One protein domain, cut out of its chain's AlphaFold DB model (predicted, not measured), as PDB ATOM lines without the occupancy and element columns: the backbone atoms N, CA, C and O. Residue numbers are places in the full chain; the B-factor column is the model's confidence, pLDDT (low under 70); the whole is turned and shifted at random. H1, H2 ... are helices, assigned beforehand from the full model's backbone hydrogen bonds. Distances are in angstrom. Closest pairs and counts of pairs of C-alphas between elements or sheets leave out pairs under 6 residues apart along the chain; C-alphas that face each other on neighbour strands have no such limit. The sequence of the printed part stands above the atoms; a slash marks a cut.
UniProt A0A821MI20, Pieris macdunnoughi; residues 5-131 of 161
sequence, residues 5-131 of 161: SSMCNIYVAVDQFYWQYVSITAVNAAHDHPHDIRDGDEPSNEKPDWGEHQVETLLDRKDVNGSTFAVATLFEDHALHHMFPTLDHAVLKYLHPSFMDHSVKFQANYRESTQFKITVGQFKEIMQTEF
ATOM      1  N   SER A   5     -72.925  46.939   6.597       51.34
ATOM      2  CA  SER A   5     -71.667  47.129   7.325       51.34
ATOM      3  C   SER A   5     -70.818  45.858   7.430       51.34
ATOM      4  O   SER A   5     -69.596  45.943   7.420       51.34
ATOM      5  N   SER A   6     -71.431  44.672   7.489       53.09
ATOM      6  CA  SER A   6     -70.693  43.405   7.584       53.09
ATOM      7  C   SER A   6     -70.082  43.013   6.244       53.09
ATOM      8  O   SER A   6     -68.972  42.496   6.219       53.09
ATOM      9  N   MET A   7     -70.767  43.304   5.132       51.75
ATOM     10  CA  MET A   7     -70.185  43.105   3.802       51.75
ATOM     11  C   MET A   7     -69.024  44.072   3.560       51.75
ATOM     12  O   MET A   7     -67.968  43.628   3.131       51.75
ATOM     13  N   CYS A   8     -69.167  45.351   3.925       46.91
ATOM     14  CA  CYS A   8     -68.080  46.333   3.834       46.91
ATOM     15  C   CYS A   8     -66.830  45.896   4.621       46.91
ATOM     16  O   CYS A   8     -65.726  45.926   4.090       46.91
ATOM     17  N   ASN A   9     -67.004  45.383   5.842       56.47
ATOM     18  CA  ASN A   9     -65.885  44.899   6.656       56.47
ATOM     19  C   ASN A   9     -65.209  43.648   6.074       56.47
ATOM     20  O   ASN A   9     -63.995  43.514   6.184       56.47
ATOM     21  N   ILE A  10     -65.968  42.747   5.437       62.28
ATOM     22  CA  ILE A  10     -65.399  41.590   4.728       62.28
ATOM     23  C   ILE A  10     -64.609  42.057   3.504       62.28
ATOM     24  O   ILE A  10     -63.490  41.599   3.308       62.28
ATOM     25  N   TYR A  11     -65.145  42.992   2.716       61.41
ATOM     26  CA  TYR A  11     -64.432  43.560   1.570       61.41
ATOM     27  C   TYR A  11     -63.138  44.261   1.992       61.41
ATOM     28  O   TYR A  11     -62.102  44.008   1.391       61.41
ATOM     29  N   VAL A  12     -63.167  45.068   3.057       59.44
ATOM     30  CA  VAL A  12     -61.972  45.739   3.595       59.44
ATOM     31  C   VAL A  12     -60.956  44.728   4.136       59.44
ATOM     32  O   VAL A  12     -59.762  44.890   3.908       59.44
ATOM     33  N   ALA A  13     -61.397  43.658   4.804       58.16
ATOM     34  CA  ALA A  13     -60.496  42.616   5.299       58.16
ATOM     35  C   ALA A  13     -59.860  41.794   4.162       58.16
ATOM     36  O   ALA A  13     -58.674  41.476   4.228       58.16
ATOM     37  N   VAL A  14     -60.624  41.468   3.115       65.50
ATOM     38  CA  VAL A  14     -60.118  40.770   1.921       65.50
ATOM     39  C   VAL A  14     -59.161  41.662   1.135       65.50
ATOM     40  O   VAL A  14     -58.124  41.177   0.704       65.50
ATOM     41  N   ASP A  15     -59.466  42.953   0.997       55.38
ATOM     42  CA  ASP A  15     -58.595  43.935   0.345       55.38
ATOM     43  C   ASP A  15     -57.278  44.112   1.117       55.38
ATOM     44  O   ASP A  15     -56.206  43.978   0.538       55.38
ATOM     45  N   GLN A  16     -57.322  44.277   2.444       46.56
ATOM     46  CA  GLN A  16     -56.113  44.342   3.275       46.56
ATOM     47  C   GLN A  16     -55.286  43.054   3.213       46.56
ATOM     48  O   GLN A  16     -54.065  43.117   3.079       46.56
ATOM     49  N   PHE A  17     -55.931  41.886   3.273       60.62
ATOM     50  CA  PHE A  17     -55.244  40.604   3.130       60.62
ATOM     51  C   PHE A  17     -54.638  40.442   1.732       60.62
ATOM     52  O   PHE A  17     -53.511  39.975   1.617       60.62
ATOM     53  N   TYR A  18     -55.340  40.872   0.683       61.50
ATOM     54  CA  TYR A  18     -54.848  40.870  -0.691       61.50
ATOM     55  C   TYR A  18     -53.644  41.799  -0.855       61.50
ATOM     56  O   TYR A  18     -52.627  41.359  -1.372       61.50
ATOM     57  N   TRP A  19     -53.688  43.033  -0.344       45.47
ATOM     58  CA  TRP A  19     -52.550  43.955  -0.400       45.47
ATOM     59  C   TRP A  19     -51.356  43.466   0.416       45.47
ATOM     60  O   TRP A  19     -50.217  43.603  -0.027       45.47
ATOM     61  N   GLN A  20     -51.591  42.844   1.573       53.06
ATOM     62  CA  GLN A  20     -50.535  42.233   2.378       53.06
ATOM     63  C   GLN A  20     -49.940  41.001   1.677       53.06
ATOM     64  O   GLN A  20     -48.722  40.861   1.634       53.06
ATOM     65  N   TYR A  21     -50.778  40.136   1.095       57.34
ATOM     66  CA  TYR A  21     -50.366  38.950   0.342       57.34
ATOM     67  C   TYR A  21     -49.596  39.335  -0.916       57.34
ATOM     68  O   TYR A  21     -48.486  38.854  -1.085       57.34
ATOM     69  N   VAL A  22     -50.119  40.263  -1.724       58.50
ATOM     70  CA  VAL A  22     -49.436  40.835  -2.892       58.50
ATOM     71  C   VAL A  22     -48.116  41.457  -2.473       58.50
ATOM     72  O   VAL A  22     -47.128  41.218  -3.141       58.50
ATOM     73  N   SER A  23     -48.051  42.181  -1.354       54.53
ATOM     74  CA  SER A  23     -46.778  42.712  -0.853       54.53
ATOM     75  C   SER A  23     -45.807  41.589  -0.476       54.53
ATOM     76  O   SER A  23     -44.646  41.649  -0.841       54.53
ATOM     77  N   ILE A  24     -46.259  40.521   0.182       54.59
ATOM     78  CA  ILE A  24     -45.402  39.382   0.554       54.59
ATOM     79  C   ILE A  24     -44.963  38.574  -0.682       54.59
ATOM     80  O   ILE A  24     -43.818  38.136  -0.743       54.59
ATOM     81  N   THR A  25     -45.826  38.393  -1.684       52.66
ATOM     82  CA  THR A  25     -45.495  37.684  -2.930       52.66
ATOM     83  C   THR A  25     -44.679  38.539  -3.898       52.66
ATOM     84  O   THR A  25     -43.794  38.011  -4.563       52.66
ATOM     85  N   ALA A  26     -44.936  39.849  -3.966       52.97
ATOM     86  CA  ALA A  26     -44.235  40.793  -4.837       52.97
ATOM     87  C   ALA A  26     -42.862  41.189  -4.288       52.97
ATOM     88  O   ALA A  26     -41.967  41.475  -5.073       52.97
ATOM     89  N   VAL A  27     -42.664  41.173  -2.965       49.28
ATOM     90  CA  VAL A  27     -41.350  41.460  -2.362       49.28
ATOM     91  C   VAL A  27     -40.347  40.330  -2.618       49.28
ATOM     92  O   VAL A  27     -39.152  40.557  -2.504       49.28
ATOM     93  N   ASN A  28     -40.807  39.144  -3.025       55.91
ATOM     94  CA  ASN A  28     -39.983  37.945  -2.948       55.91
ATOM     95  C   ASN A  28     -39.982  37.065  -4.212       55.91
ATOM     96  O   ASN A  28     -39.239  36.088  -4.216       55.91
ATOM     97  N   ALA A  29     -40.807  37.386  -5.227       62.81
ATOM     98  CA  ALA A  29     -40.856  36.877  -6.613       62.81
ATOM     99  C   ALA A  29     -39.997  35.632  -6.932       62.81
ATOM    100  O   ALA A  29     -39.166  35.692  -7.817       62.81
ATOM    101  N   ALA A  30     -40.147  34.541  -6.176       62.09
ATOM    102  CA  ALA A  30     -39.398  33.281  -6.279       62.09
ATOM    103  C   ALA A  30     -37.859  33.344  -6.492       62.09
ATOM    104  O   ALA A  30     -37.291  32.415  -7.059       62.09
ATOM    105  N   HIS A  31     -37.175  34.382  -5.999       66.00
ATOM    106  CA  HIS A  31     -35.719  34.555  -6.175       66.00
ATOM    107  C   HIS A  31     -34.845  34.053  -5.017       66.00
ATOM    108  O   HIS A  31     -33.625  34.023  -5.130       66.00
ATOM    109  N   ASP A  32     -35.461  33.685  -3.897       73.31
ATOM    110  CA  ASP A  32     -34.752  33.409  -2.649       73.31
ATOM    111  C   ASP A  32     -35.130  32.017  -2.121       73.31
ATOM    112  O   ASP A  32     -36.054  31.856  -1.325       73.31
ATOM    113  N   HIS A  33     -34.428  30.974  -2.556       82.81
ATOM    114  CA  HIS A  33     -34.601  29.618  -2.031       82.81
ATOM    115  C   HIS A  33     -33.248  28.934  -1.777       82.81
ATOM    116  O   HIS A  33     -32.323  29.109  -2.562       82.81
ATOM    117  N   PRO A  34     -33.141  28.013  -0.796       82.94
ATOM    118  CA  PRO A  34     -31.946  27.191  -0.548       82.94
ATOM    119  C   PRO A  34     -31.426  26.349  -1.708       82.94
ATOM    120  O   PRO A  34     -30.396  25.692  -1.571       82.94
ATOM    121  N   HIS A  35     -32.156  26.299  -2.816       78.44
ATOM    122  CA  HIS A  35     -31.735  25.586  -4.012       78.44
ATOM    123  C   HIS A  35     -31.265  26.542  -5.109       78.44
ATOM    124  O   HIS A  35     -30.578  26.088  -6.021       78.44
ATOM    125  N   ASP A  36     -31.580  27.827  -5.012       81.56
ATOM    126  CA  ASP A  36     -31.170  28.834  -5.980       81.56
ATOM    127  C   ASP A  36     -29.732  29.249  -5.700       81.56
ATOM    128  O   ASP A  36     -29.251  29.151  -4.565       81.56
ATOM    129  N   ILE A  37     -29.028  29.662  -6.745       81.06
ATOM    130  CA  ILE A  37     -27.707  30.266  -6.596       81.06
ATOM    131  C   ILE A  37     -27.875  31.767  -6.361       81.06
ATOM    132  O   ILE A  37     -28.658  32.427  -7.041       81.06
ATOM    133  N   ARG A  38     -27.134  32.302  -5.393       79.25
ATOM    134  CA  ARG A  38     -27.054  33.745  -5.116       79.25
ATOM    135  C   ARG A  38     -25.642  34.260  -5.350       79.25
ATOM    136  O   ARG A  38     -24.716  33.485  -5.581       79.25
ATOM    137  N   ASP A  39     -25.474  35.574  -5.261       77.44
ATOM    138  CA  ASP A  39     -24.147  36.181  -5.320       77.44
ATOM    139  C   ASP A  39     -23.208  35.546  -4.279       77.44
ATOM    140  O   ASP A  39     -23.566  35.402  -3.108       77.44
ATOM    141  N   GLY A  40     -22.026  35.127  -4.730       78.88
ATOM    142  CA  GLY A  40     -21.039  34.384  -3.942       78.88
ATOM    143  C   GLY A  40     -21.160  32.853  -3.966       78.88
ATOM    144  O   GLY A  40     -20.193  32.192  -3.586       78.88
ATOM    145  N   ASP A  41     -22.271  32.277  -4.437       83.19
ATOM    146  CA  ASP A  41     -22.383  30.828  -4.648       83.19
ATOM    147  C   ASP A  41     -21.620  30.391  -5.915       83.19
ATOM    148  O   ASP A  41     -21.564  31.105  -6.919       83.19
ATOM    149  N   GLU A  42     -21.049  29.184  -5.899       84.75
ATOM    150  CA  GLU A  42     -20.461  28.585  -7.096       84.75
ATOM    151  C   GLU A  42     -21.556  28.010  -8.014       84.75
ATOM    152  O   GLU A  42     -22.354  27.177  -7.564       84.75
ATOM    153  N   PRO A  43     -21.572  28.366  -9.314       81.44
ATOM    154  CA  PRO A  43     -22.482  27.756 -10.278       81.44
ATOM    155  C   PRO A  43     -22.291  26.239 -10.374       81.44
ATOM    156  O   PRO A  43     -21.184  25.714 -10.170       81.44
ATOM    157  N   SER A  44     -23.368  25.527 -10.719       78.06
ATOM    158  CA  SER A  44     -23.325  24.061 -10.772       78.06
ATOM    159  C   SER A  44     -22.413  23.555 -11.898       78.06
ATOM    160  O   SER A  44     -21.673  22.582 -11.717       78.06
ATOM    161  N   ASN A  45     -22.402  24.273 -13.022       79.69
ATOM    162  CA  ASN A  45     -21.507  24.060 -14.149       79.69
ATOM    163  C   ASN A  45     -20.191  24.842 -13.957       79.69
ATOM    164  O   ASN A  45     -20.145  25.906 -13.345       79.69
ATOM    165  N   GLU A  46     -19.082  24.323 -14.489       82.88
ATOM    166  CA  GLU A  46     -17.802  25.041 -14.519       82.88
ATOM    167  C   GLU A  46     -17.832  26.225 -15.495       82.88
ATOM    168  O   GLU A  46     -17.152  27.228 -15.281       82.88
ATOM    169  N   LYS A  47     -18.621  26.106 -16.567       83.06
ATOM    170  CA  LYS A  47     -18.756  27.118 -17.620       83.06
ATOM    171  C   LYS A  47     -20.237  27.345 -17.937       83.06
ATOM    172  O   LYS A  47     -20.646  27.027 -19.054       83.06
ATOM    173  N   PRO A  48     -21.030  27.840 -16.969       76.88
ATOM    174  CA  PRO A  48     -22.436  28.108 -17.210       76.88
ATOM    175  C   PRO A  48     -22.552  29.155 -18.315       76.88
ATOM    176  O   PRO A  48     -21.822  30.154 -18.321       76.88
ATOM    177  N   ASP A  49     -23.454  28.923 -19.262       85.00
ATOM    178  CA  ASP A  49     -23.867  29.999 -20.151       85.00
ATOM    179  C   ASP A  49     -24.871  30.918 -19.443       85.00
ATOM    180  O   ASP A  49     -25.364  30.630 -18.349       85.00
ATOM    181  N   TRP A  50     -25.140  32.075 -20.049       85.06
ATOM    182  CA  TRP A  50     -26.041  33.055 -19.451       85.06
ATOM    183  C   TRP A  50     -27.438  32.474 -19.198       85.06
ATOM    184  O   TRP A  50     -28.017  32.758 -18.157       85.06
ATOM    185  N   GLY A  51     -27.962  31.649 -20.109       85.25
ATOM    186  CA  GLY A  51     -29.291  31.064 -19.970       85.25
ATOM    187  C   GLY A  51     -29.343  30.010 -18.864       85.25
ATOM    188  O   GLY A  51     -30.234  30.049 -18.019       85.25
ATOM    189  N   GLU A  52     -28.366  29.109 -18.811       84.62
ATOM    190  CA  GLU A  52     -28.238  28.142 -17.717       84.62
ATOM    191  C   GLU A  52     -28.194  28.863 -16.362       84.62
ATOM    192  O   GLU A  52     -28.929  28.504 -15.443       84.62
ATOM    193  N   HIS A  53     -27.432  29.958 -16.275       84.00
ATOM    194  CA  HIS A  53     -27.342  30.764 -15.063       84.00
ATOM    195  C   HIS A  53     -28.677  31.416 -14.671       84.00
ATOM    196  O   HIS A  53     -29.048  31.368 -13.502       84.00
ATOM    197  N   GLN A  54     -29.435  31.964 -15.631       86.19
ATOM    198  CA  GLN A  54     -30.773  32.511 -15.357       86.19
ATOM    199  C   GLN A  54     -31.701  31.452 -14.741       86.19
ATOM    200  O   GLN A  54     -32.412  31.737 -13.781       86.19
ATOM    201  N   VAL A  55     -31.668  30.214 -15.249       88.12
ATOM    202  CA  VAL A  55     -32.517  29.116 -14.754       88.12
ATOM    203  C   VAL A  55     -32.108  28.653 -13.350       88.12
ATOM    204  O   VAL A  55     -32.962  28.259 -12.563       88.12
ATOM    205  N   GLU A  56     -30.820  28.709 -13.004       84.44
ATOM    206  CA  GLU A  56     -30.325  28.286 -11.684       84.44
ATOM    207  C   GLU A  56     -30.619  29.279 -10.552       84.44
ATOM    208  O   GLU A  56     -30.653  28.885  -9.382       84.44
ATOM    209  N   THR A  57     -30.823  30.554 -10.887       83.50
ATOM    210  CA  THR A  57     -31.084  31.639  -9.922       83.50
ATOM    211  C   THR A  57     -32.542  31.741  -9.458       83.50
ATOM    212  O   THR A  57     -32.888  32.681  -8.745       83.50
ATOM    213  N   LEU A  58     -33.416  30.823  -9.886       85.75
ATOM    214  CA  LEU A  58     -34.850  30.893  -9.602       85.75
ATOM    215  C   LEU A  58     -35.530  29.520  -9.551       85.75
ATOM    216  O   LEU A  58     -34.978  28.486  -9.949       85.75
ATOM    217  N   LEU A  59     -36.785  29.545  -9.103       88.06
ATOM    218  CA  LEU A  59     -37.727  28.431  -9.123       88.06
ATOM    219  C   LEU A  59     -39.080  28.894  -9.660       88.06
ATOM    220  O   LEU A  59     -39.665  29.837  -9.136       88.06
ATOM    221  N   ASP A  60     -39.653  28.149 -10.597       89.56
ATOM    222  CA  ASP A  60     -41.023  28.402 -11.053       89.56
ATOM    223  C   ASP A  60     -42.059  27.864 -10.041       89.56
ATOM    224  O   ASP A  60     -41.837  26.848  -9.368       89.56
ATOM    225  N   ARG A  61     -43.233  28.500  -9.931       88.88
ATOM    226  CA  ARG A  61     -44.354  28.012  -9.103       88.88
ATOM    227  C   ARG A  61     -45.388  27.301  -9.961       88.88
ATOM    228  O   ARG A  61     -46.254  27.909 -10.592       88.88
ATOM    229  N   LYS A  62     -45.389  25.971  -9.894       89.62
ATOM    230  CA  LYS A  62     -46.338  25.132 -10.649       89.62
ATOM    231  C   LYS A  62     -47.800  25.277 -10.214       89.62
ATOM    232  O   LYS A  62     -48.693  24.850 -10.934       89.62
ATOM    233  N   ASP A  63     -48.051  25.795  -9.011       87.12
ATOM    234  CA  ASP A  63     -49.393  26.075  -8.486       87.12
ATOM    235  C   ASP A  63     -49.931  27.451  -8.908       87.12
ATOM    236  O   ASP A  63     -51.112  27.733  -8.700       87.12
ATOM    237  N   VAL A  64     -49.090  28.278  -9.534       83.38
ATOM    238  CA  VAL A  64     -49.458  29.567 -10.135       83.38
ATOM    239  C   VAL A  64     -49.470  29.467 -11.666       83.38
ATOM    240  O   VAL A  64     -50.386  29.991 -12.315       83.38
ATOM    241  N   ASN A  65     -48.505  28.737 -12.239       82.94
ATOM    242  CA  ASN A  65     -48.429  28.442 -13.667       82.94
ATOM    243  C   ASN A  65     -49.732  27.789 -14.170       82.94
ATOM    244  O   ASN A  65     -50.301  26.895 -13.543       82.94
ATOM    245  N   GLY A  66     -50.224  28.251 -15.325       79.19
ATOM    246  CA  GLY A  66     -51.450  27.747 -15.967       79.19
ATOM    247  C   GLY A  66     -52.680  28.656 -15.855       79.19
ATOM    248  O   GLY A  66     -53.644  28.464 -16.598       79.19
ATOM    249  N   SER A  67     -52.646  29.690 -15.009       85.19
ATOM    250  CA  SER A  67     -53.657  30.756 -14.987       85.19
ATOM    251  C   SER A  67     -53.065  32.063 -15.502       85.19
ATOM    252  O   SER A  67     -52.281  32.693 -14.803       85.19
ATOM    253  N   THR A  68     -53.483  32.530 -16.685       87.31
ATOM    254  CA  THR A  68     -52.994  33.803 -17.258       87.31
ATOM    255  C   THR A  68     -53.136  34.974 -16.283       87.31
ATOM    256  O   THR A  68     -52.258  35.826 -16.207       87.31
ATOM    257  N   PHE A  69     -54.234  35.020 -15.519       86.00
ATOM    258  CA  PHE A  69     -54.448  36.073 -14.527       86.00
ATOM    259  C   PHE A  69     -53.438  35.987 -13.377       86.00
ATOM    260  O   PHE A  69     -52.881  37.003 -12.973       86.00
ATOM    261  N   ALA A  70     -53.183  34.779 -12.863       84.44
ATOM    262  CA  ALA A  70     -52.238  34.585 -11.770       84.44
ATOM    263  C   ALA A  70     -50.802  34.864 -12.234       84.44
ATOM    264  O   ALA A  70     -50.097  35.613 -11.573       84.44
ATOM    265  N   VAL A  71     -50.420  34.377 -13.418       85.69
ATOM    266  CA  VAL A  71     -49.120  34.653 -14.051       85.69
ATOM    267  C   VAL A  71     -48.902  36.164 -14.197       85.69
ATOM    268  O   VAL A  71     -47.872  36.677 -13.775       85.69
ATOM    269  N   ALA A  72     -49.891  36.900 -14.716       85.19
ATOM    270  CA  ALA A  72     -49.778  38.344 -14.933       85.19
ATOM    271  C   ALA A  72     -49.759  39.181 -13.638       85.19
ATOM    272  O   ALA A  72     -49.221  40.284 -13.637       85.19
ATOM    273  N   THR A  73     -50.368  38.696 -12.549       81.00
ATOM    274  CA  THR A  73     -50.455  39.436 -11.272       81.00
ATOM    275  C   THR A  73     -49.387  39.033 -10.259       81.00
ATOM    276  O   THR A  73     -49.055  39.828  -9.382       81.00
ATOM    277  N   LEU A  74     -48.832  37.824 -10.380       80.00
ATOM    278  CA  LEU A  74     -47.817  37.265  -9.485       80.00
ATOM    279  C   LEU A  74     -46.440  37.111 -10.149       80.00
ATOM    280  O   LEU A  74     -45.530  36.622  -9.480       80.00
ATOM    281  N   PHE A  75     -46.286  37.554 -11.406       79.19
ATOM    282  CA  PHE A  75     -45.052  37.472 -12.201       79.19
ATOM    283  C   PHE A  75     -44.516  36.036 -12.292       79.19
ATOM    284  O   PHE A  75     -43.383  35.747 -11.917       79.19
ATOM    285  N   GLU A  76     -45.385  35.123 -12.731       83.81
ATOM    286  CA  GLU A  76     -45.024  33.721 -12.980       83.81
ATOM    287  C   GLU A  76     -44.567  33.488 -14.428       83.81
ATOM    288  O   GLU A  76     -44.270  34.449 -15.133       83.81
ATOM    289  N   ASP A  77     -44.496  32.229 -14.884       88.81
ATOM    290  CA  ASP A  77     -43.655  31.828 -16.015       88.81
ATOM    291  C   ASP A  77     -42.244  32.416 -15.830       88.81
ATOM    292  O   ASP A  77     -41.669  33.026 -16.730       88.81
ATOM    293  N   HIS A  78     -41.726  32.312 -14.604       89.19
ATOM    294  CA  HIS A  78     -40.694  33.196 -14.068       89.19
ATOM    295  C   HIS A  78     -39.362  33.008 -14.794       89.19
ATOM    296  O   HIS A  78     -38.764  33.988 -15.240       89.19
ATOM    297  N   ALA A  79     -38.964  31.760 -15.053       91.00
ATOM    298  CA  ALA A  79     -37.829  31.443 -15.916       91.00
ATOM    299  C   ALA A  79     -37.957  32.084 -17.308       91.00
ATOM    300  O   ALA A  79     -37.022  32.705 -17.814       91.00
ATOM    301  N   LEU A  80     -39.131  31.968 -17.933       92.50
ATOM    302  CA  LEU A  80     -39.398  32.531 -19.257       92.50
ATOM    303  C   LEU A  80     -39.442  34.060 -19.238       92.50
ATOM    304  O   LEU A  80     -39.000  34.684 -20.202       92.50
ATOM    305  N   HIS A  81     -39.924  34.660 -18.152       91.44
ATOM    306  CA  HIS A  81     -39.894  36.099 -17.944       91.44
ATOM    307  C   HIS A  81     -38.452  36.619 -17.885       91.44
ATOM    308  O   HIS A  81     -38.136  37.592 -18.566       91.44
ATOM    309  N   HIS A  82     -37.547  35.947 -17.165       89.31
ATOM    310  CA  HIS A  82     -36.124  36.325 -17.126       89.31
ATOM    311  C   HIS A  82     -35.411  36.137 -18.466       89.31
ATOM    312  O   HIS A  82     -34.574  36.956 -18.848       89.31
ATOM    313  N   MET A  83     -35.781  35.107 -19.230       89.94
ATOM    314  CA  MET A  83     -35.241  34.887 -20.578       89.94
ATOM    315  C   MET A  83     -35.745  35.909 -21.598       89.94
ATOM    316  O   MET A  83     -35.009  36.313 -22.499       89.94
ATOM    317  N   PHE A  84     -37.008  36.317 -21.474       92.00
ATOM    318  CA  PHE A  84     -37.696  37.172 -22.435       92.00
ATOM    319  C   PHE A  84     -38.457  38.310 -21.734       92.00
ATOM    320  O   PHE A  84     -39.677  38.415 -21.881       92.00
ATOM    321  N   PRO A  85     -37.760  39.224 -21.031       87.06
ATOM    322  CA  PRO A  85     -38.395  40.222 -20.161       87.06
ATOM    323  C   PRO A  85     -39.223  41.264 -20.921       87.06
ATOM    324  O   PRO A  85     -39.987  42.021 -20.328       87.06
ATOM    325  N   THR A  86     -39.067  41.328 -22.244       92.44
ATOM    326  CA  THR A  86     -39.817  42.225 -23.127       92.44
ATOM    327  C   THR A  86     -41.116  41.614 -23.650       92.44
ATOM    328  O   THR A  86     -41.917  42.333 -24.251       92.44
ATOM    329  N   LEU A  87     -41.332  40.309 -23.461       91.94
ATOM    330  CA  LEU A  87     -42.558  39.636 -23.867       91.94
ATOM    331  C   LEU A  87     -43.617  39.734 -22.772       91.94
ATOM    332  O   LEU A  87     -43.333  39.636 -21.581       91.94
ATOM    333  N   ASP A  88     -44.865  39.907 -23.197       90.94
ATOM    334  CA  ASP A  88     -46.003  39.933 -22.287       90.94
ATOM    335  C   ASP A  88     -46.242  38.546 -21.661       90.94
ATOM    336  O   ASP A  88     -46.184  37.520 -22.344       90.94
ATOM    337  N   HIS A  89     -46.576  38.505 -20.371       88.88
ATOM    338  CA  HIS A  89     -46.867  37.263 -19.649       88.88
ATOM    339  C   HIS A  89     -47.965  36.419 -20.323       88.88
ATOM    340  O   HIS A  89     -47.929  35.191 -20.281       88.88
ATOM    341  N   ALA A  90     -48.919  37.041 -21.025       89.56
ATOM    342  CA  ALA A  90     -49.971  36.329 -21.744       89.56
ATOM    343  C   ALA A  90     -49.457  35.491 -22.930       89.56
ATOM    344  O   ALA A  90     -50.177  34.591 -23.389       89.56
ATOM    345  N   VAL A  91     -48.247  35.769 -23.435       92.75
ATOM    346  CA  VAL A  91     -47.639  35.037 -24.556       92.75
ATOM    347  C   VAL A  91     -46.563  34.036 -24.130       92.75
ATOM    348  O   VAL A  91     -46.279  33.123 -24.907       92.75
ATOM    349  N   LEU A  92     -46.011  34.138 -22.914       92.00
ATOM    350  CA  LEU A  92     -44.935  33.255 -22.431       92.00
ATOM    351  C   LEU A  92     -45.327  31.773 -22.478       92.00
ATOM    352  O   LEU A  92     -44.537  30.937 -22.913       92.00
ATOM    353  N   LYS A  93     -46.591  31.449 -22.187       90.62
ATOM    354  CA  LYS A  93     -47.117  30.078 -22.271       90.62
ATOM    355  C   LYS A  93     -46.895  29.361 -23.607       90.62
ATOM    356  O   LYS A  93     -46.864  28.133 -23.642       90.62
ATOM    357  N   TYR A  94     -46.767  30.094 -24.715       93.00
ATOM    358  CA  TYR A  94     -46.518  29.494 -26.029       93.00
ATOM    359  C   TYR A  94     -45.048  29.098 -26.228       93.00
ATOM    360  O   TYR A  94     -44.747  28.310 -27.121       93.00
ATOM    361  N   LEU A  95     -44.143  29.620 -25.395       94.25
ATOM    362  CA  LEU A  95     -42.715  29.309 -25.413       94.25
ATOM    363  C   LEU A  95     -42.368  28.094 -24.551       94.25
ATOM    364  O   LEU A  95     -41.365  27.442 -24.834       94.25
ATOM    365  N   HIS A  96     -43.207  27.751 -23.564       90.94
ATOM    366  CA  HIS A  96     -42.993  26.622 -22.646       90.94
ATOM    367  C   HIS A  96     -42.575  25.314 -23.336       90.94
ATOM    368  O   HIS A  96     -41.564  24.753 -22.929       90.94
ATOM    369  N   PRO A  97     -43.242  24.833 -24.408       93.56
ATOM    370  CA  PRO A  97     -42.829  23.590 -25.064       93.56
ATOM    371  C   PRO A  97     -41.387  23.644 -25.583       93.56
ATOM    372  O   PRO A  97     -40.591  22.746 -25.320       93.56
ATOM    373  N   SER A  98     -41.022  24.739 -26.261       95.44
ATOM    374  CA  SER A  98     -39.662  24.925 -26.770       95.44
ATOM    375  C   SER A  98     -38.660  25.088 -25.632       95.44
ATOM    376  O   SER A  98     -37.552  24.563 -25.718       95.44
ATOM    377  N   PHE A  99     -39.027  25.811 -24.577       93.25
ATOM    378  CA  PHE A  99     -38.184  26.005 -23.404       93.25
ATOM    379  C   PHE A  99     -37.873  24.678 -22.710       93.25
ATOM    380  O   PHE A  99     -36.705  24.389 -22.478       93.25
ATOM    381  N   MET A 100     -38.876  23.827 -22.484       92.94
ATOM    382  CA  MET A 100     -38.679  22.507 -21.880       92.94
ATOM    383  C   MET A 100     -37.779  21.607 -22.733       92.94
ATOM    384  O   MET A 100     -36.856  20.989 -22.199       92.94
ATOM    385  N   ASP A 101     -37.979  21.583 -24.055       95.31
ATOM    386  CA  ASP A 101     -37.119  20.826 -24.974       95.31
ATOM    387  C   ASP A 101     -35.657  21.298 -24.905       95.31
ATOM    388  O   ASP A 101     -34.726  20.487 -24.919       95.31
ATOM    389  N   HIS A 102     -35.440  22.613 -24.798       92.31
ATOM    390  CA  HIS A 102     -34.101  23.189 -24.680       92.31
ATOM    391  C   HIS A 102     -33.487  22.923 -23.304       92.31
ATOM    392  O   HIS A 102     -32.324  22.522 -23.250       92.31
ATOM    393  N   SER A 103     -34.251  23.047 -22.216       90.56
ATOM    394  CA  SER A 103     -33.773  22.722 -20.870       90.56
ATOM    395  C   SER A 103     -33.312  21.267 -20.780       90.56
ATOM    396  O   SER A 103     -32.250  20.998 -20.231       90.56
ATOM    397  N   VAL A 104     -34.025  20.325 -21.410       90.62
ATOM    398  CA  VAL A 104     -33.578  18.923 -21.495       90.62
ATOM    399  C   VAL A 104     -32.316  18.786 -22.350       90.62
ATOM    400  O   VAL A 104     -31.352  18.149 -21.927       90.62
ATOM    401  N   LYS A 105     -32.301  19.383 -23.548       90.75
ATOM    402  CA  LYS A 105     -31.175  19.290 -24.493       90.75
ATOM    403  C   LYS A 105     -29.865  19.815 -23.906       90.75
ATOM    404  O   LYS A 105     -28.815  19.229 -24.157       90.75
ATOM    405  N   PHE A 106     -29.931  20.921 -23.175       86.56
ATOM    406  CA  PHE A 106     -28.773  21.583 -22.576       86.56
ATOM    407  C   PHE A 106     -28.563  21.208 -21.110       86.56
ATOM    408  O   PHE A 106     -27.663  21.740 -20.478       86.56
ATOM    409  N   GLN A 107     -29.359  20.267 -20.586       86.31
ATOM    410  CA  GLN A 107     -29.304  19.825 -19.192       86.31
ATOM    411  C   GLN A 107     -29.438  20.985 -18.192       86.31
ATOM    412  O   GLN A 107     -28.907  20.910 -17.086       86.31
ATOM    413  N   ALA A 108     -30.169  22.038 -18.574       85.38
ATOM    414  CA  ALA A 108     -30.439  23.164 -17.700       85.38
ATOM    415  C   ALA A 108     -31.241  22.679 -16.489       85.38
ATOM    416  O   ALA A 108     -32.215  21.929 -16.622       85.38
ATOM    417  N   ASN A 109     -30.843  23.124 -15.301       84.94
ATOM    418  CA  ASN A 109     -31.450  22.724 -14.038       84.94
ATOM    419  C   ASN A 109     -32.774  23.465 -13.780       84.94
ATOM    420  O   ASN A 109     -32.923  24.161 -12.778       84.94
ATOM    421  N   TYR A 110     -33.733  23.339 -14.703       89.69
ATOM    422  CA  TYR A 110     -35.068  23.906 -14.535       89.69
ATOM    423  C   TYR A 110     -35.815  23.175 -13.425       89.69
ATOM    424  O   TYR A 110     -35.911  21.943 -13.410       89.69
ATOM    425  N   ARG A 111     -36.339  23.948 -12.476       89.50
ATOM    426  CA  ARG A 111     -36.963  23.433 -11.263       89.50
ATOM    427  C   ARG A 111     -38.238  24.192 -10.973       89.50
ATOM    428  O   ARG A 111     -38.321  25.403 -11.142       89.50
ATOM    429  N   GLU A 112     -39.192  23.450 -10.432       90.38
ATOM    430  CA  GLU A 112     -40.472  23.986 -10.008       90.38
ATOM    431  C   GLU A 112     -40.745  23.628  -8.550       90.38
ATOM    432  O   GLU A 112     -40.431  22.533  -8.067       90.38
ATOM    433  N   SER A 113     -41.405  24.539  -7.852       89.62
ATOM    434  CA  SER A 113     -41.854  24.371  -6.479       89.62
ATOM    435  C   SER A 113     -43.303  24.835  -6.340       89.62
ATOM    436  O   SER A 113     -44.003  25.043  -7.328       89.62
ATOM    437  N   THR A 114     -43.793  24.916  -5.107       88.69
ATOM    438  CA  THR A 114     -45.084  25.547  -4.809       88.69
ATOM    439  C   THR A 114     -44.861  26.873  -4.105       88.69
ATOM    440  O   THR A 114     -43.857  27.025  -3.402       88.69
ATOM    441  N   GLN A 115     -45.815  27.801  -4.207       84.62
ATOM    442  CA  GLN A 115     -45.743  29.094  -3.522       84.62
ATOM    443  C   GLN A 115     -45.422  28.931  -2.030       84.62
ATOM    444  O   GLN A 115     -44.541  29.603  -1.499       84.62
ATOM    445  N   PHE A 116     -46.085  27.988  -1.356       84.88
ATOM    446  CA  PHE A 116     -45.841  27.722   0.062       84.88
ATOM    447  C   PHE A 116     -44.396  27.282   0.346       84.88
ATOM    448  O   PHE A 116     -43.776  27.756   1.297       84.88
ATOM    449  N   LYS A 117     -43.843  26.382  -0.476       85.50
ATOM    450  CA  LYS A 117     -42.466  25.902  -0.309       85.50
ATOM    451  C   LYS A 117     -41.450  27.004  -0.576       85.50
ATOM    452  O   LYS A 117     -40.486  27.091   0.173       85.50
ATOM    453  N   ILE A 118     -41.692  27.848  -1.579       84.94
ATOM    454  CA  ILE A 118     -40.853  29.017  -1.857       84.94
ATOM    455  C   ILE A 118     -40.857  29.970  -0.665       84.94
ATOM    456  O   ILE A 118     -39.791  30.296  -0.160       84.94
ATOM    457  N   THR A 119     -42.027  30.299  -0.114       82.88
ATOM    458  CA  THR A 119     -42.118  31.146   1.085       82.88
ATOM    459  C   THR A 119     -41.353  30.564   2.280       82.88
ATOM    460  O   THR A 119     -40.645  31.290   2.969       82.88
ATOM    461  N   VAL A 120     -41.438  29.254   2.532       84.62
ATOM    462  CA  VAL A 120     -40.639  28.609   3.593       84.62
ATOM    463  C   VAL A 120     -39.141  28.625   3.263       84.62
ATOM    464  O   VAL A 120     -38.318  28.843   4.153       84.62
ATOM    465  N   GLY A 121     -38.784  28.389   2.001       84.19
ATOM    466  CA  GLY A 121     -37.413  28.444   1.507       84.19
ATOM    467  C   GLY A 121     -36.767  29.799   1.760       84.19
ATOM    468  O   GLY A 121     -35.664  29.844   2.283       84.19
ATOM    469  N   GLN A 122     -37.491  30.889   1.536       81.62
ATOM    470  CA  GLN A 122     -37.012  32.256   1.760       81.62
ATOM    471  C   GLN A 122     -36.517  32.475   3.185       81.62
ATOM    472  O   GLN A 122     -35.393  32.924   3.404       81.62
ATOM    473  N   PHE A 123     -37.313  32.070   4.176       82.94
ATOM    474  CA  PHE A 123     -36.886  32.146   5.571       82.94
ATOM    475  C   PHE A 123     -35.639  31.301   5.838       82.94
ATOM    476  O   PHE A 123     -34.758  31.734   6.577       82.94
ATOM    477  N   LYS A 124     -35.541  30.109   5.235       83.69
ATOM    478  CA  LYS A 124     -34.338  29.274   5.347       83.69
ATOM    479  C   LYS A 124     -33.120  29.946   4.712       83.69
ATOM    480  O   LYS A 124     -32.047  29.865   5.296       83.69
ATOM    481  N   GLU A 125     -33.277  30.594   3.561       80.75
ATOM    482  CA  GLU A 125     -32.181  31.228   2.821       80.75
ATOM    483  C   GLU A 125     -31.608  32.438   3.558       80.75
ATOM    484  O   GLU A 125     -30.389  32.566   3.661       80.75
ATOM    485  N   ILE A 126     -32.473  33.253   4.169       80.19
ATOM    486  CA  ILE A 126     -32.083  34.388   5.024       80.19
ATOM    487  C   ILE A 126     -31.249  33.931   6.231       80.19
ATOM    488  O   ILE A 126     -30.392  34.667   6.715       80.19
ATOM    489  N   MET A 127     -31.497  32.721   6.737       81.25
ATOM    490  CA  MET A 127     -30.752  32.161   7.867       81.25
ATOM    491  C   MET A 127     -29.414  31.523   7.465       81.25
ATOM    492  O   MET A 127     -28.660  31.117   8.349       81.25
ATOM    493  N   GLN A 128     -29.112  31.393   6.169       77.00
ATOM    494  CA  GLN A 128     -27.843  30.817   5.733       77.00
ATOM    495  C   GLN A 128     -26.696  31.818   5.872       77.00
ATOM    496  O   GLN A 128     -26.815  32.987   5.523       77.00
ATOM    497  N   THR A 129     -25.557  31.320   6.349       83.69
ATOM    498  CA  THR A 129     -24.324  32.100   6.538       83.69
ATOM    499  C   THR A 129     -23.170  31.610   5.668       83.69
ATOM    500  O   THR A 129     -22.074  32.158   5.738       83.69
ATOM    501  N   GLU A 130     -23.390  30.549   4.895       82.62
ATOM    502  CA  GLU A 130     -22.383  29.896   4.061       82.62
ATOM    503  C   GLU A 130     -22.789  29.992   2.587       82.62
ATOM    504  O   GLU A 130     -23.976  29.928   2.251       82.62
ATOM    505  N   PHE A 131     -21.790  30.146   1.717       82.31
ATOM    506  CA  PHE A 131     -21.973  30.081   0.270       82.31
ATOM    507  C   PHE A 131     -22.004  28.628  -0.200       82.31
ATOM    508  O   PHE A 131     -21.312  27.766   0.350       82.31
TER     509      PHE A 131
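AT A GLANCE: This is residues 5 to 131 of the 161 residues of a protein of Pieris macdunnoughi (UniProt A0A821MI20). A long helix, H1, sticks out with residues 5 to 21 as an arm from a flat body of short helices and loops. In the body H2, H3, H4 and H5 cluster, with H6 near H4, while H7 lies away from that cluster and a long loop, residues 27 to 49, winds out and back. The 127 printed residues hold seven named helices, H1 to H7 in chain order, and no named strand: all helix. The whole is only just loose, close to compact, with a radius of gyration of the C-alphas of 16.8 A, and spans 62 by 39 by 21 A.

IN THESE COORDINATES: Find C-alpha 5 at (-71.667, 47.129, 7.325); from there H1 runs 30.7 A to C-alpha 26. Next come H2, residues 50 to 56, H3, 68 to 74, H4, 78 to 83, and H5, 89 to 92. H6, residues 96 to 105, is 14.0 A long; H7, 115 to 126, runs 17.0 A to C-alpha 126 at (-32.083, 34.388, 5.024).

HOW THE PARTS SIT: With residues 22 to 26 alone H1 only just touches H3, with 3 pairs of C-alphas within 8 A, Ala 26 and Leu 74 closest at 6.8 A; they are about perpendicular, 77 degrees. H3 touches H5, C-alphas 72 and 89 closest at 5.6 A. H4 touches H2, C-alphas 79 and 55 closest at 5.9 A, at a shallow tilt of 10 degrees, opposite ways. Every O i to N i+4 pair is within hydrogen-bond range in H1, H2, H3, H4 and H6, and 7 of 8 in H7; H5 is too short for one.

THE WHOLE: Ser 5 and Glu 46 have the C-alphas farthest apart, 62.2 A. The printed part has no cut; H1 to H2 and H2 to H3 are long links. Look for pLDDT under 70 at residues 5 to 31.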